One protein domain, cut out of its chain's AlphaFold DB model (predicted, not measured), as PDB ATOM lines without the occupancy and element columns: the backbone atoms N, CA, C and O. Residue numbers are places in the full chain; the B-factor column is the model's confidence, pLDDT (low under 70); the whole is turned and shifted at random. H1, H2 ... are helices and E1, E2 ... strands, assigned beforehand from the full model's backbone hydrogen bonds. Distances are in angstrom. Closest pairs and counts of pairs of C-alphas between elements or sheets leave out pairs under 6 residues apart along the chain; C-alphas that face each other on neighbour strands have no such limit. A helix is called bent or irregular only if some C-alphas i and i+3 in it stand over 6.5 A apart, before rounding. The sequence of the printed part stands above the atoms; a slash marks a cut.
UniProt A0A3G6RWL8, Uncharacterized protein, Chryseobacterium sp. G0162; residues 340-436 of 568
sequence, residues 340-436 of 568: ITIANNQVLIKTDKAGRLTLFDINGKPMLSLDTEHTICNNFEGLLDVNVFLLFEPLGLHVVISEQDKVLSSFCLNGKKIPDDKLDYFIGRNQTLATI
ATOM      1  N   ILE A 340       0.691 -90.581 198.312       84.88
ATOM      2  CA  ILE A 340      -0.054 -89.873 199.347       84.88
ATOM      3  C   ILE A 340      -0.136 -90.775 200.565       84.88
ATOM      4  O   ILE A 340      -0.777 -91.821 200.521       84.88
ATOM      5  N   THR A 341       0.470 -90.369 201.677       82.56
ATOM      6  CA  THR A 341       0.203 -91.049 202.947       82.56
ATOM      7  C   THR A 341      -1.064 -90.474 203.560       82.56
ATOM      8  O   THR A 341      -1.084 -89.326 203.988       82.56
ATOM      9  N   ILE A 342      -2.125 -91.272 203.597       82.81
ATOM     10  CA  ILE A 342      -3.425 -90.843 204.118       82.81
ATOM     11  C   ILE A 342      -3.466 -90.996 205.639       82.81
ATOM     12  O   ILE A 342      -4.059 -90.177 206.336       82.81
ATOM     13  N   ALA A 343      -2.826 -92.047 206.151       81.56
ATOM     14  CA  ALA A 343      -2.866 -92.409 207.558       81.56
ATOM     15  C   ALA A 343      -1.569 -93.108 207.995       81.56
ATOM     16  O   ALA A 343      -0.983 -93.873 207.232       81.56
ATOM     17  N   ASN A 344      -1.140 -92.847 209.228       83.25
ATOM     18  CA  ASN A 344      -0.085 -93.568 209.941       83.25
ATOM     19  C   ASN A 344      -0.495 -93.624 211.418       83.25
ATOM     20  O   ASN A 344      -0.723 -92.570 212.012       83.25
ATOM     21  N   ASN A 345      -0.653 -94.824 211.978       85.06
ATOM     22  CA  ASN A 345      -0.942 -94.996 213.402       85.06
ATOM     23  C   ASN A 345      -0.575 -96.397 213.886       85.06
ATOM     24  O   ASN A 345      -0.529 -97.334 213.094       85.06
ATOM     25  N   GLN A 346      -0.392 -96.544 215.193       88.50
ATOM     26  CA  GLN A 346      -0.293 -97.849 215.827       88.50
ATOM     27  C   GLN A 346      -1.680 -98.454 216.001       88.50
ATOM     28  O   GLN A 346      -2.592 -97.825 216.533       88.50
ATOM     29  N   VAL A 347      -1.838 -99.688 215.534       90.00
ATOM     30  CA  VAL A 347      -3.107-100.416 215.559       90.00
ATOM     31  C   VAL A 347      -2.873-101.767 216.217       90.00
ATOM     32  O   VAL A 347      -1.853-102.418 215.976       90.00
ATOM     33  N   LEU A 348      -3.817-102.195 217.058       93.31
ATOM     34  CA  LEU A 348      -3.786-103.538 217.623       93.31
ATOM     35  C   LEU A 348      -4.040-104.541 216.501       93.31
ATOM     36  O   LEU A 348      -5.086-104.519 215.851       93.31
ATOM     37  N   ILE A 349      -3.081-105.432 216.290       93.88
ATOM     38  CA  ILE A 349      -3.156-106.489 215.294       93.88
ATOM     39  C   ILE A 349      -3.143-107.830 216.007       93.88
ATOM     40  O   ILE A 349      -2.322-108.065 216.895       93.88
ATOM     41  N   LYS A 350      -4.061-108.714 215.601       95.44
ATOM     42  CA  LYS A 350      -4.051-110.121 216.005       95.44
ATOM     43  C   LYS A 350      -3.980-111.026 214.791       95.44
ATOM     44  O   LYS A 350      -4.682-110.779 213.811       95.44
ATOM     45  N   THR A 351      -3.188-112.083 214.873       94.50
ATOM     46  CA  THR A 351      -3.216-113.181 213.902       94.50
ATOM     47  C   THR A 351      -3.784-114.422 214.571       94.50
ATOM     48  O   THR A 351      -3.466-114.713 215.724       94.50
ATOM     49  N   ASP A 352      -4.657-115.158 213.890       92.88
ATOM     50  CA  ASP A 352      -5.180-116.413 214.434       92.88
ATOM     51  C   ASP A 352      -4.265-117.616 214.113       92.88
ATOM     52  O   ASP A 352      -3.170-117.481 213.557       92.88
ATOM     53  N   LYS A 353      -4.706-118.826 214.484       90.38
ATOM     54  CA  LYS A 353      -3.969-120.071 214.205       90.38
ATOM     55  C   LYS A 353      -3.842-120.380 212.712       90.38
ATOM     56  O   LYS A 353      -2.930-121.117 212.344       90.38
ATOM     57  N   ALA A 354      -4.754-119.867 211.890       88.94
ATOM     58  CA  ALA A 354      -4.753-120.034 210.444       88.94
ATOM     59  C   ALA A 354      -3.909-118.959 209.734       88.94
ATOM     60  O   ALA A 354      -3.762-119.024 208.518       88.94
ATOM     61  N   GLY A 355      -3.332-118.004 210.477       87.00
ATOM     62  CA  GLY A 355      -2.597-116.878 209.903       87.00
ATOM     63  C   GLY A 355      -3.518-115.785 209.359       87.00
ATOM     64  O   GLY A 355      -3.106-114.996 208.517       87.00
ATOM     65  N   ARG A 356      -4.777-115.723 209.804       91.56
ATOM     66  CA  ARG A 356      -5.679-114.633 209.433       91.56
ATOM     67  C   ARG A 356      -5.350-113.399 210.255       91.56
ATOM     68  O   ARG A 356      -5.429-113.431 211.485       91.56
ATOM     69  N   LEU A 357      -5.029-112.302 209.580       92.62
ATOM     70  CA  LEU A 357      -4.667-111.038 210.205       92.62
ATOM     71  C   LEU A 357      -5.913-110.189 210.437       92.62
ATOM     72  O   LEU A 357      -6.680-109.937 209.513       92.62
ATOM     73  N   THR A 358      -6.100-109.710 211.664       93.19
ATOM     74  CA  THR A 358      -7.207-108.825 212.039       93.19
ATOM     75  C   THR A 358      -6.681-107.542 212.670       93.19
ATOM     76  O   THR A 358      -5.931-107.590 213.644       93.19
ATOM     77  N   LEU A 359      -7.095-106.400 212.119       91.25
ATOM     78  CA  LEU A 359      -6.841-105.065 212.658       91.25
ATOM     79  C   LEU A 359      -8.004-104.670 213.568       91.25
ATOM     80  O   LEU A 359      -9.165-104.843 213.189       91.25
ATOM     81  N   PHE A 360      -7.699-104.110 214.734       91.25
ATOM     82  CA  PHE A 360      -8.684-103.665 215.718       91.25
ATOM     83  C   PHE A 360      -8.584-102.161 215.953       91.25
ATOM     84  O   PHE A 360      -7.485-101.615 216.013       91.25
ATOM     85  N   ASP A 361      -9.728-101.503 216.120       85.94
ATOM     86  CA  ASP A 361      -9.761-100.094 216.508       85.94
ATOM     87  C   ASP A 361      -9.331 -99.902 217.974       85.94
ATOM     88  O   ASP A 361      -9.093-100.860 218.717       85.94
ATOM     89  N   ILE A 362      -9.268 -98.645 218.416       80.00
ATOM     90  CA  ILE A 362      -8.929 -98.279 219.803       80.00
ATOM     91  C   ILE A 362      -9.882 -98.867 220.856       80.00
ATOM     92  O   ILE A 362      -9.521 -98.940 222.028       80.00
ATOM     93  N   ASN A 363     -11.083 -99.300 220.460       85.25
ATOM     94  CA  ASN A 363     -12.073 -99.918 221.339       85.25
ATOM     95  C   ASN A 363     -12.034-101.454 221.269       85.25
ATOM     96  O   ASN A 363     -12.882-102.120 221.864       85.25
ATOM     97  N   GLY A 364     -11.079-102.034 220.533       88.50
ATOM     98  CA  GLY A 364     -10.958-103.476 220.348       88.50
ATOM     99  C   GLY A 364     -12.002-104.070 219.399       88.50
ATOM    100  O   GLY A 364     -12.207-105.286 219.412       88.50
ATOM    101  N   LYS A 365     -12.675-103.262 218.572       89.69
ATOM    102  CA  LYS A 365     -13.593-103.754 217.538       89.69
ATOM    103  C   LYS A 365     -12.806-104.102 216.269       89.69
ATOM    104  O   LYS A 365     -11.988-103.295 215.828       89.69
ATOM    105  N   PRO A 366     -13.051-105.266 215.639       90.62
ATOM    106  CA  PRO A 366     -12.381-105.616 214.393       90.62
ATOM    107  C   PRO A 366     -12.785-104.644 213.277       90.62
ATOM    108  O   PRO A 366     -13.971-104.454 212.999       90.62
ATOM    109  N   MET A 367     -11.786-104.041 212.639       87.75
ATOM    110  CA  MET A 367     -11.938-103.112 211.516       87.75
ATOM    111  C   MET A 367     -11.844-103.845 210.182       87.75
ATOM    112  O   MET A 367     -12.617-103.591 209.262       87.75
ATOM    113  N   LEU A 368     -10.876-104.756 210.086       86.62
ATOM    114  CA  LEU A 368     -10.555-105.495 208.876       86.62
ATOM    115  C   LEU A 368      -9.953-106.834 209.256       86.62
ATOM    116  O   LEU A 368      -9.153-106.910 210.185       86.62
ATOM    117  N   SER A 369     -10.324-107.874 208.522       89.12
ATOM    118  CA  SER A 369      -9.767-109.200 208.713       89.12
ATOM    119  C   SER A 369      -9.488-109.832 207.359       89.12
ATOM    120  O   SER A 369     -10.407-109.941 206.544       89.12
ATOM    121  N   LEU A 370      -8.233-110.196 207.117       85.75
ATOM    122  CA  LEU A 370      -7.734-110.629 205.818       85.75
ATOM    123  C   LEU A 370      -6.963-111.939 205.927       85.75
ATOM    124  O   LEU A 370      -6.166-112.132 206.845       85.75
ATOM    125  N   ASP A 371      -7.152-112.785 204.921       82.06
ATOM    126  CA  ASP A 371      -6.302-113.942 204.665       82.06
ATOM    127  C   ASP A 371      -5.161-113.475 203.745       82.06
ATOM    128  O   ASP A 371      -5.307-113.428 202.524       82.06
ATOM    129  N   THR A 372      -4.051-113.014 204.326       68.44
ATOM    130  CA  THR A 372      -2.899-112.485 203.568       68.44
ATOM    131  C   THR A 372      -1.623-113.203 203.949       68.44
ATOM    132  O   THR A 372      -1.371-113.416 205.132       68.44
ATOM    133  N   GLU A 373      -0.762-113.465 202.967       73.00
ATOM    134  CA  GLU A 373       0.625-113.836 203.240       73.00
ATOM    135  C   GLU A 373       1.312-112.712 204.030       73.00
ATOM    136  O   GLU A 373       1.357-111.553 203.607       73.00
ATOM    137  N   HIS A 374       1.822-113.044 205.212       74.56
ATOM    138  CA  HIS A 374       2.511-112.103 206.083       74.56
ATOM    139  C   HIS A 374       3.664-112.779 206.816       74.56
ATOM    140  O   HIS A 374       3.650-113.984 207.060       74.56
ATOM    141  N   THR A 375       4.646-111.983 207.234       79.38
ATOM    142  CA  THR A 375       5.770-112.479 208.049       79.38
ATOM    143  C   THR A 375       5.464-112.485 209.549       79.38
ATOM    144  O   THR A 375       6.287-112.926 210.348       79.38
ATOM    145  N   ILE A 376       4.277-112.010 209.940       82.31
ATOM    146  CA  ILE A 376       3.820-111.967 211.332       82.31
ATOM    147  C   ILE A 376       3.573-113.399 211.824       82.31
ATOM    148  O   ILE A 376       2.935-114.197 211.139       82.31
ATOM    149  N   CYS A 377       4.080-113.736 213.011       84.06
ATOM    150  CA  CYS A 377       3.896-115.058 213.613       84.06
ATOM    151  C   CYS A 377       2.408-115.390 213.815       84.06
ATOM    152  O   CYS A 377       1.608-114.502 214.103       84.06
ATOM    153  N   ASN A 378       2.035-116.670 213.735       87.56
ATOM    154  CA  ASN A 378       0.683-117.122 214.093       87.56
ATOM    155  C   ASN A 378       0.428-116.912 215.594       87.56
ATOM    156  O   ASN A 378       1.318-117.167 216.409       87.56
ATOM    157  N   ASN A 379      -0.800-116.538 215.966       90.38
ATOM    158  CA  ASN A 379      -1.168-116.150 217.339       90.38
ATOM    159  C   ASN A 379      -0.418-114.911 217.862       90.38
ATOM    160  O   ASN A 379      -0.193-114.788 219.066       90.38
ATOM    161  N   PHE A 380      -0.004-114.009 216.974       93.38
ATOM    162  CA  PHE A 380       0.525-112.706 217.359       93.38
ATOM    163  C   PHE A 380      -0.601-111.832 217.917       93.38
ATOM    164  O   PHE A 380      -1.708-111.825 217.382       93.38
ATOM    165  N   GLU A 381      -0.296-111.067 218.962       95.81
ATOM    166  CA  GLU A 381      -1.128-109.980 219.472       95.81
ATOM    167  C   GLU A 381      -0.205-108.838 219.906       95.81
ATOM    168  O   GLU A 381       0.629-109.013 220.795       95.81
ATOM    169  N   GLY A 382      -0.334-107.676 219.269       94.25
ATOM    170  CA  GLY A 382       0.522-106.531 219.567       94.25
ATOM    171  C   GLY A 382       0.136-105.272 218.799       94.25
ATOM    172  O   GLY A 382      -0.667-105.314 217.866       94.25
ATOM    173  N   LEU A 383       0.705-104.144 219.219       93.81
ATOM    174  CA  LEU A 383       0.589-102.873 218.509       93.81
ATOM    175  C   LEU A 383       1.647-102.823 217.409       93.81
ATOM    176  O   LEU A 383       2.830-102.985 217.694       93.81
ATOM    177  N   LEU A 384       1.214-102.589 216.175       91.62
ATOM    178  CA  LEU A 384       2.096-102.428 215.019       91.62
ATOM    179  C   LEU A 384       1.764-101.125 214.295       91.62
ATOM    180  O   LEU A 384       0.614-100.676 214.318       91.62
ATOM    181  N   ASP A 385       2.755-100.535 213.632       89.44
ATOM    182  CA  ASP A 385       2.554 -99.335 212.826       89.44
ATOM    183  C   ASP A 385       1.813 -99.714 211.539       89.44
ATOM    184  O   ASP A 385       2.253-100.571 210.772       89.44
ATOM    185  N   VAL A 386       0.684 -99.061 211.284       87.81
ATOM    186  CA  VAL A 386      -0.111 -99.222 210.067       87.81
ATOM    187  C   VAL A 386      -0.049 -97.932 209.271       87.81
ATOM    188  O   VAL A 386      -0.552 -96.887 209.687       87.81
ATOM    189  N   ASN A 387       0.550 -98.027 208.091       86.75
ATOM    190  CA  ASN A 387       0.638 -96.954 207.119       86.75
ATOM    191  C   ASN A 387      -0.345 -97.209 205.980       86.75
ATOM    192  O   ASN A 387      -0.356 -98.290 205.392       86.75
ATOM    193  N   VAL A 388      -1.143 -96.202 205.640       87.06
ATOM    194  CA  VAL A 388      -2.055 -96.242 204.499       87.06
ATOM    195  C   VAL A 388      -1.583 -95.255 203.450       87.06
ATOM    196  O   VAL A 388      -1.536 -94.045 203.688       87.06
ATOM    197  N   PHE A 389      -1.282 -95.781 202.274       86.88
ATOM    198  CA  PHE A 389      -0.789 -95.041 201.129       86.88
ATOM    199  C   PHE A 389      -1.787 -95.104 199.979       86.88
ATOM    200  O   PHE A 389      -2.359 -96.154 199.706       86.88
ATOM    201  N   LEU A 390      -1.953 -94.002 199.260       85.25
ATOM    202  CA  LEU A 390      -2.577 -93.986 197.948       85.25
ATOM    203  C   LEU A 390      -1.480 -93.802 196.904       85.25
ATOM    204  O   LEU A 390      -0.790 -92.779 196.884       85.25
ATOM    205  N   LEU A 391      -1.315 -94.824 196.069       81.12
ATOM    206  CA  LEU A 391      -0.473 -94.778 194.881       81.12
ATOM    207  C   LEU A 391      -1.310 -94.423 193.670       81.12
ATOM    208  O   LEU A 391      -2.490 -94.756 193.626       81.12
ATOM    209  N   PHE A 392      -0.680 -93.803 192.678       72.12
ATOM    210  CA  PHE A 392      -1.317 -93.474 191.402       72.12
ATOM    211  C   PHE A 392      -1.052 -94.494 190.315       72.12
ATOM    212  O   PHE A 392      -1.872 -94.649 189.414       72.12
ATOM    213  N   GLU A 393       0.076 -95.200 190.400       70.62
ATOM    214  CA  GLU A 393       0.534 -96.087 189.338       70.62
ATOM    215  C   GLU A 393       1.172 -97.364 189.895       70.62
ATOM    216  O   GLU A 393       2.358 -97.375 190.231       70.62
ATOM    217  N   PRO A 394       0.401 -98.463 189.978       68.25
ATOM    218  CA  PRO A 394      -1.038 -98.530 189.718       68.25
ATOM    219  C   PRO A 394      -1.839 -97.786 190.791       68.25
ATOM    220  O   PRO A 394      -1.446 -97.753 191.955       68.25
ATOM    221  N   LEU A 395      -2.970 -97.207 190.385       74.38
ATOM    222  CA  LEU A 395      -3.871 -96.518 191.297       74.38
ATOM    223  C   LEU A 395      -4.378 -97.507 192.344       74.38
ATOM    224  O   LEU A 395      -5.010 -98.503 191.981       74.38
ATOM    225  N   GLY A 396      -4.102 -97.242 193.618       80.81
ATOM    226  CA  GLY A 396      -4.486 -98.173 194.663       80.81
ATOM    227  C   GLY A 396      -4.261 -97.703 196.084       80.81
ATOM    228  O   GLY A 396      -3.359 -96.919 196.371       80.81
ATOM    229  N   LEU A 397      -5.113 -98.208 196.979       85.25
ATOM    230  CA  LEU A 397      -4.995 -97.999 198.416       85.25
ATOM    231  C   LEU A 397      -4.179 -99.146 199.011       85.25
ATOM    232  O   LEU A 397      -4.636-100.291 199.074       85.25
ATOM    233  N   HIS A 398      -2.962 -98.824 199.417       88.00
ATOM    234  CA  HIS A 398      -1.994 -99.738 199.989       88.00
ATOM    235  C   HIS A 398      -1.961 -99.596 201.493       88.00
ATOM    236  O   HIS A 398      -1.900 -98.492 202.023       88.00
ATOM    237  N   VAL A 399      -1.953-100.729 202.173       88.56
ATOM    238  CA  VAL A 399      -1.782-100.793 203.615       88.56
ATOM    239  C   VAL A 399      -0.494-101.539 203.877       88.56
ATOM    240  O   VAL A 399      -0.299-102.644 203.372       88.56
ATOM    241  N   VAL A 400       0.395-100.914 204.636       89.25
ATOM    242  CA  VAL A 400       1.689-101.467 205.020       89.25
ATOM    243  C   VAL A 400       1.733-101.536 206.534       89.25
ATOM    244  O   VAL A 400       1.541-100.531 207.215       89.25
ATOM    245  N   ILE A 401       1.972-102.737 207.040       89.50
ATOM    246  CA  ILE A 401       2.103-103.033 208.461       89.50
ATOM    247  C   ILE A 401       3.587-103.205 208.751       89.50
ATOM    248  O   ILE A 401       4.261-103.994 208.081       89.50
ATOM    249  N   SER A 402       4.087-102.484 209.746       90.25
ATOM    250  CA  SER A 402       5.506-102.438 210.070       90.25
ATOM    251  C   SER A 402       5.785-102.418 211.567       90.25
ATOM    252  O   SER A 402       4.947-102.015 212.369       90.25
ATOM    253  N   GLU A 403       6.997-102.827 211.929       90.06
ATOM    254  CA  GLU A 403       7.556-102.709 213.276       90.06
ATOM    255  C   GLU A 403       8.988-102.192 213.159       90.06
ATOM    256  O   GLU A 403       9.782-102.777 212.425       90.06
ATOM    257  N   GLN A 404       9.324-101.106 213.863       85.19
ATOM    258  CA  GLN A 404      10.685-100.539 213.869       85.19
ATOM    259  C   GLN A 404      11.253-100.341 212.452       85.19
ATOM    260  O   GLN A 404      12.369-100.750 212.139       85.19
ATOM    261  N   ASP A 405      10.434 -99.755 211.579       79.00
ATOM    262  CA  ASP A 405      10.749 -99.493 210.173       79.00
ATOM    263  C   ASP A 405      10.938-100.733 209.276       79.00
ATOM    264  O   ASP A 405      11.319-100.608 208.114       79.00
ATOM    265  N   LYS A 406      10.615-101.933 209.774       84.81
ATOM    266  CA  LYS A 406      10.626-103.175 208.997       84.81
ATOM    267  C   LYS A 406       9.224-103.529 208.513       84.81
ATOM    268  O   LYS A 406       8.298-103.624 209.319       84.81
ATOM    269  N   VAL A 407       9.069-103.788 207.212       87.94
ATOM    270  CA  VAL A 407       7.814-104.310 206.644       87.94
ATOM    271  C   VAL A 407       7.526-105.693 207.229       87.94
ATOM    272  O   VAL A 407       8.343-106.605 207.106       87.94
ATOM    273  N   LEU A 408       6.344-105.874 207.814       88.25
ATOM    274  CA  LEU A 408       5.865-107.181 208.270       88.25
ATOM    275  C   LEU A 408       4.811-107.772 207.328       88.25
ATOM    276  O   LEU A 408       4.781-108.983 207.084       88.25
ATOM    277  N   SER A 409       3.943-106.916 206.795       88.81
ATOM    278  CA  SER A 409       2.915-107.285 205.826       88.81
ATOM    279  C   SER A 409       2.539-106.081 204.970       88.81
ATOM    280  O   SER A 409       2.677-104.931 205.389       88.81
ATOM    281  N   SER A 410       2.037-106.340 203.768       90.00
ATOM    282  CA  SER A 410       1.394-105.315 202.962       90.00
ATOM    283  C   SER A 410       0.312-105.913 202.077       90.00
ATOM    284  O   SER A 410       0.423-107.041 201.591       90.00
ATOM    285  N   PHE A 411      -0.739-105.139 201.844       88.44
ATOM    286  CA  PHE A 411      -1.812-105.507 200.932       88.44
ATOM    287  C   PHE A 411      -2.340-104.278 200.195       88.44
ATOM    288  O   PHE A 411      -2.117-103.134 200.592       88.44
ATOM    289  N   CYS A 412      -3.019-104.522 199.078       86.44
ATOM    290  CA  CYS A 412      -3.657-103.494 198.269       86.44
ATOM    291  C   CYS A 412      -5.150-103.803 198.199       86.44
ATOM    292  O   CYS A 412      -5.528-104.923 197.858       86.44
ATOM    293  N   LEU A 413      -6.000-102.833 198.531       79.12
ATOM    294  CA  LEU A 413      -7.452-103.029 198.497       79.12
ATOM    295  C   LEU A 413      -8.051-102.889 197.098       79.12
ATOM    296  O   LEU A 413      -9.163-103.354 196.866       79.12
ATOM    297  N   ASN A 414      -7.337-102.217 196.198       71.88
ATOM    298  CA  ASN A 414      -7.730-101.950 194.821       71.88
ATOM    299  C   ASN A 414      -6.460-101.723 194.009       71.88
ATOM    300  O   ASN A 414      -5.848-100.679 194.175       71.88
ATOM    301  N   GLY A 415      -6.054-102.666 193.164       73.06
ATOM    302  CA  GLY A 415      -4.862-102.509 192.326       73.06
ATOM    303  C   GLY A 415      -3.817-103.597 192.551       73.06
ATOM    304  O   GLY A 415      -4.089-104.635 193.154       73.06
ATOM    305  N   LYS A 416      -2.615-103.387 192.006       79.38
ATOM    306  CA  LYS A 416      -1.510-104.347 192.153       79.38
ATOM    307  C   LYS A 416      -0.690-103.987 193.377       79.38
ATOM    308  O   LYS A 416      -0.392-102.816 193.562       79.38
ATOM    309  N   LYS A 417      -0.282-104.991 194.157       81.12
ATOM    310  CA  LYS A 417       0.626-104.844 195.303       81.12
ATOM    311  C   LYS A 417       1.903-104.087 194.901       81.12
ATOM    312  O   LYS A 417       2.418-104.288 193.800       81.12
ATOM    313  N   ILE A 418       2.413-103.242 195.802       77.06
ATOM    314  CA  ILE A 418       3.753-102.654 195.663       77.06
ATOM    315  C   ILE A 418       4.766-103.806 195.666       77.06
ATOM    316  O   ILE A 418       4.636-104.689 196.516       77.06
ATOM    317  N   PRO A 419       5.748-103.815 194.751       80.25
ATOM    318  CA  PRO A 419       6.861-104.757 194.809       80.25
ATOM    319  C   PRO A 419       7.560-104.719 196.175       80.25
ATOM    320  O   PRO A 419       7.818-103.637 196.701       80.25
ATOM    321  N   ASP A 420       7.852-105.880 196.763       80.25
ATOM    322  CA  ASP A 420       8.352-105.946 198.143       80.25
ATOM    323  C   ASP A 420       9.693-105.203 198.324       80.25
ATOM    324  O   ASP A 420       9.909-104.575 199.356       80.25
ATOM    325  N   ASP A 421      10.533-105.160 197.284       75.62
ATOM    326  CA  ASP A 421      11.798-104.410 197.231       75.62
ATOM    327  C   ASP A 421      11.623-102.884 197.314       75.62
ATOM    328  O   ASP A 421      12.581-102.158 197.580       75.62
ATOM    329  N   LYS A 422      10.401-102.381 197.105       75.31
ATOM    330  CA  LYS A 422      10.078-100.955 197.210       75.31
ATOM    331  C   LYS A 422       9.432-100.571 198.538       75.31
ATOM    332  O   LYS A 422       9.360 -99.382 198.841       75.31
ATOM    333  N   LEU A 423       8.952-101.538 199.322       78.38
ATOM    334  CA  LEU A 423       8.190-101.267 200.545       78.38
ATOM    335  C   LEU A 423       9.030-100.587 201.634       78.38
ATOM    336  O   LEU A 423       8.524 -99.694 202.315       78.38
ATOM    337  N   ASP A 424      10.316-100.931 201.735       75.44
ATOM    338  CA  ASP A 424      11.234-100.348 202.723       75.44
ATOM    339  C   ASP A 424      11.405 -98.828 202.543       75.44
ATOM    340  O   ASP A 424      11.554 -98.091 203.520       75.44
ATOM    341  N   TYR A 425      11.294 -98.318 201.310       73.31
ATOM    342  CA  TYR A 425      11.347 -96.876 201.054       73.31
ATOM    343  C   TYR A 425      10.113 -96.136 201.588       73.31
ATOM    344  O   TYR A 425      10.199 -94.941 201.848       73.31
ATOM    345  N   PHE A 426       8.976 -96.807 201.789       71.56
ATOM    346  CA  PHE A 426       7.741 -96.157 202.244       71.56
ATOM    347  C   PHE A 426       7.600 -96.099 203.767       71.56
ATOM    348  O   PHE A 426       6.945 -95.194 204.281       71.56
ATOM    349  N   ILE A 427       8.225 -97.023 204.500       70.56
ATOM    350  CA  ILE A 427       8.075 -97.094 205.962       70.56
ATOM    351  C   ILE A 427       8.975 -96.084 206.674       70.56
ATOM    352  O   ILE A 427       8.568 -95.512 207.683       70.56
ATOM    353  N   GLY A 428      10.128 -95.749 206.093       66.56
ATOM    354  CA  GLY A 428      11.070 -94.792 206.675       66.56
ATOM    355  C   GLY A 428      10.554 -93.354 206.813       66.56
ATOM    356  O   GLY A 428      11.333 -92.493 207.186       66.56
ATOM    357  N   ARG A 429       9.278 -93.045 206.545       68.19
ATOM    358  CA  ARG A 429       8.701 -91.688 206.599       68.19
ATOM    359  C   ARG A 429       9.002 -90.950 207.903       68.19
ATOM    360  O   ARG A 429       9.382 -89.782 207.861       68.19
ATOM    361  N   ASN A 430       8.797 -91.583 209.058       68.56
ATOM    362  CA  ASN A 430       9.014 -90.916 210.347       68.56
ATOM    363  C   ASN A 430      10.495 -90.589 210.545       68.56
ATOM    364  O   ASN A 430      10.827 -89.471 210.943       68.56
ATOM    365  N   GLN A 431      11.378 -91.518 210.169       69.81
ATOM    366  CA  GLN A 431      12.814 -91.261 210.113       69.81
ATOM    367  C   GLN A 431      13.129 -90.146 209.113       69.81
ATOM    368  O   GLN A 431      13.868 -89.230 209.432       69.81
ATOM    369  N   THR A 432      12.506 -90.158 207.940       68.25
ATOM    370  CA  THR A 432      12.692 -89.181 206.873       68.25
ATOM    371  C   THR A 432      12.299 -87.773 207.304       68.25
ATOM    372  O   THR A 432      13.079 -86.840 207.121       68.25
ATOM    373  N   LEU A 433      11.128 -87.599 207.919       72.06
ATOM    374  CA  LEU A 433      10.676 -86.313 208.451       72.06
ATOM    375  C   LEU A 433      11.540 -85.863 209.631       72.06
ATOM    376  O   LEU A 433      11.869 -84.679 209.728       72.06
ATOM    377  N   ALA A 434      11.945 -86.788 210.507       75.75
ATOM    378  CA  ALA A 434      12.876 -86.492 211.589       75.75
ATOM    379  C   ALA A 434      14.231 -86.028 211.041       75.75
ATOM    380  O   ALA A 434      14.734 -84.996 211.479       75.75
ATOM    381  N   THR A 435      14.774 -86.701 210.026       70.69
ATOM    382  CA  THR A 435      16.043 -86.320 209.411       70.69
ATOM    383  C   THR A 435      15.925 -85.017 208.632       70.69
ATOM    384  O   THR A 435      16.794 -84.172 208.785       70.69
ATOM    385  N   ILE A 436      14.846 -84.763 207.878       71.44
ATOM    386  CA  ILE A 436      14.613 -83.433 207.280       71.44
ATOM    387  C   ILE A 436      14.623 -82.365 208.372       71.44
ATOM    388  O   ILE A 436      15.266 -81.326 208.216       71.44
TER     389      ILE A 436
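AT A GLANCE: This is residues 340 to 436 of the 568 residues of an uncharacterized protein of Chryseobacterium sp. G0162 (UniProt A0A3G6RWL8). One antiparallel sheet of six strands curls like part of a barrel: the hairpin strands E1, E2, E3 and E4, E5, E6 join along the long, bending strands E1 and E4. H1 packs on the E6 and E5 side, and H2 follows at one end, off the sheet. The 97 printed residues run E1 E2 E3 E4 E5 E6 H1 H2, class mixed; the sheet's order is E3 E2 E1 E4 E5 E6. The whole is compact, radius of gyration of the C-alphas 13.2 A, spanning 38 by 29 by 24 A.

IN THESE COORDINATES: Find C-alpha 340 at (-0.054, -89.873, 199.347); E1 runs to 351, 27.7 A, bending by 73 degrees at 348. Next come E2, 356 to 360, 13.0 A, and E3, 366 to 371, 14.2 A. E4, 381 to 392, 32.6 A, bends by 51 degrees at 384. E5 is 395 to 403, 25.5 A; E6 is 406 to 412, 17.9 A. H1, 420 to 427, 11.8 A, is only just irregular: C-alphas 421 and 424 are 6.9 A apart. H2, 429 to 436, 10.2 A, ends at (14.613, -83.433, 207.280).

HOW THE PARTS SIT: E1 to E3 and E4 to E6 are meanders, each strand the antiparallel neighbour of the one before; E1 to E4 form a Greek key, the first strand pairing with the fourth. Look for N 342 and O 388, 2.8 A, between E1 and E4; N 358 and O 350, 2.8 A, between E2 and E1; N 359 and O 368, 2.9 A, between E3 and E2; N 387 and O 400, 2.8 A, between E4 and E5; N 401 and O 409, 2.8 A, between E5 and E6. H1 is on the sheet; its closest C-alphas to E6 are Asp 424 and Val 407, 6.5 A. H2 is only just not on it, with 4 pairs of C-alphas within 10 A. In H2 every O i to N i+4 pair is within hydrogen-bond range; H1 has 1 of 4, and 3 of 5 O i to N i+3.

THE WHOLE: The farthest C-alphas, Lys 353 and Ile 436, are 41.7 A apart. The printed part has no cut and no long link. Residues 372, 394 and 428 to 432 have pLDDT under 70.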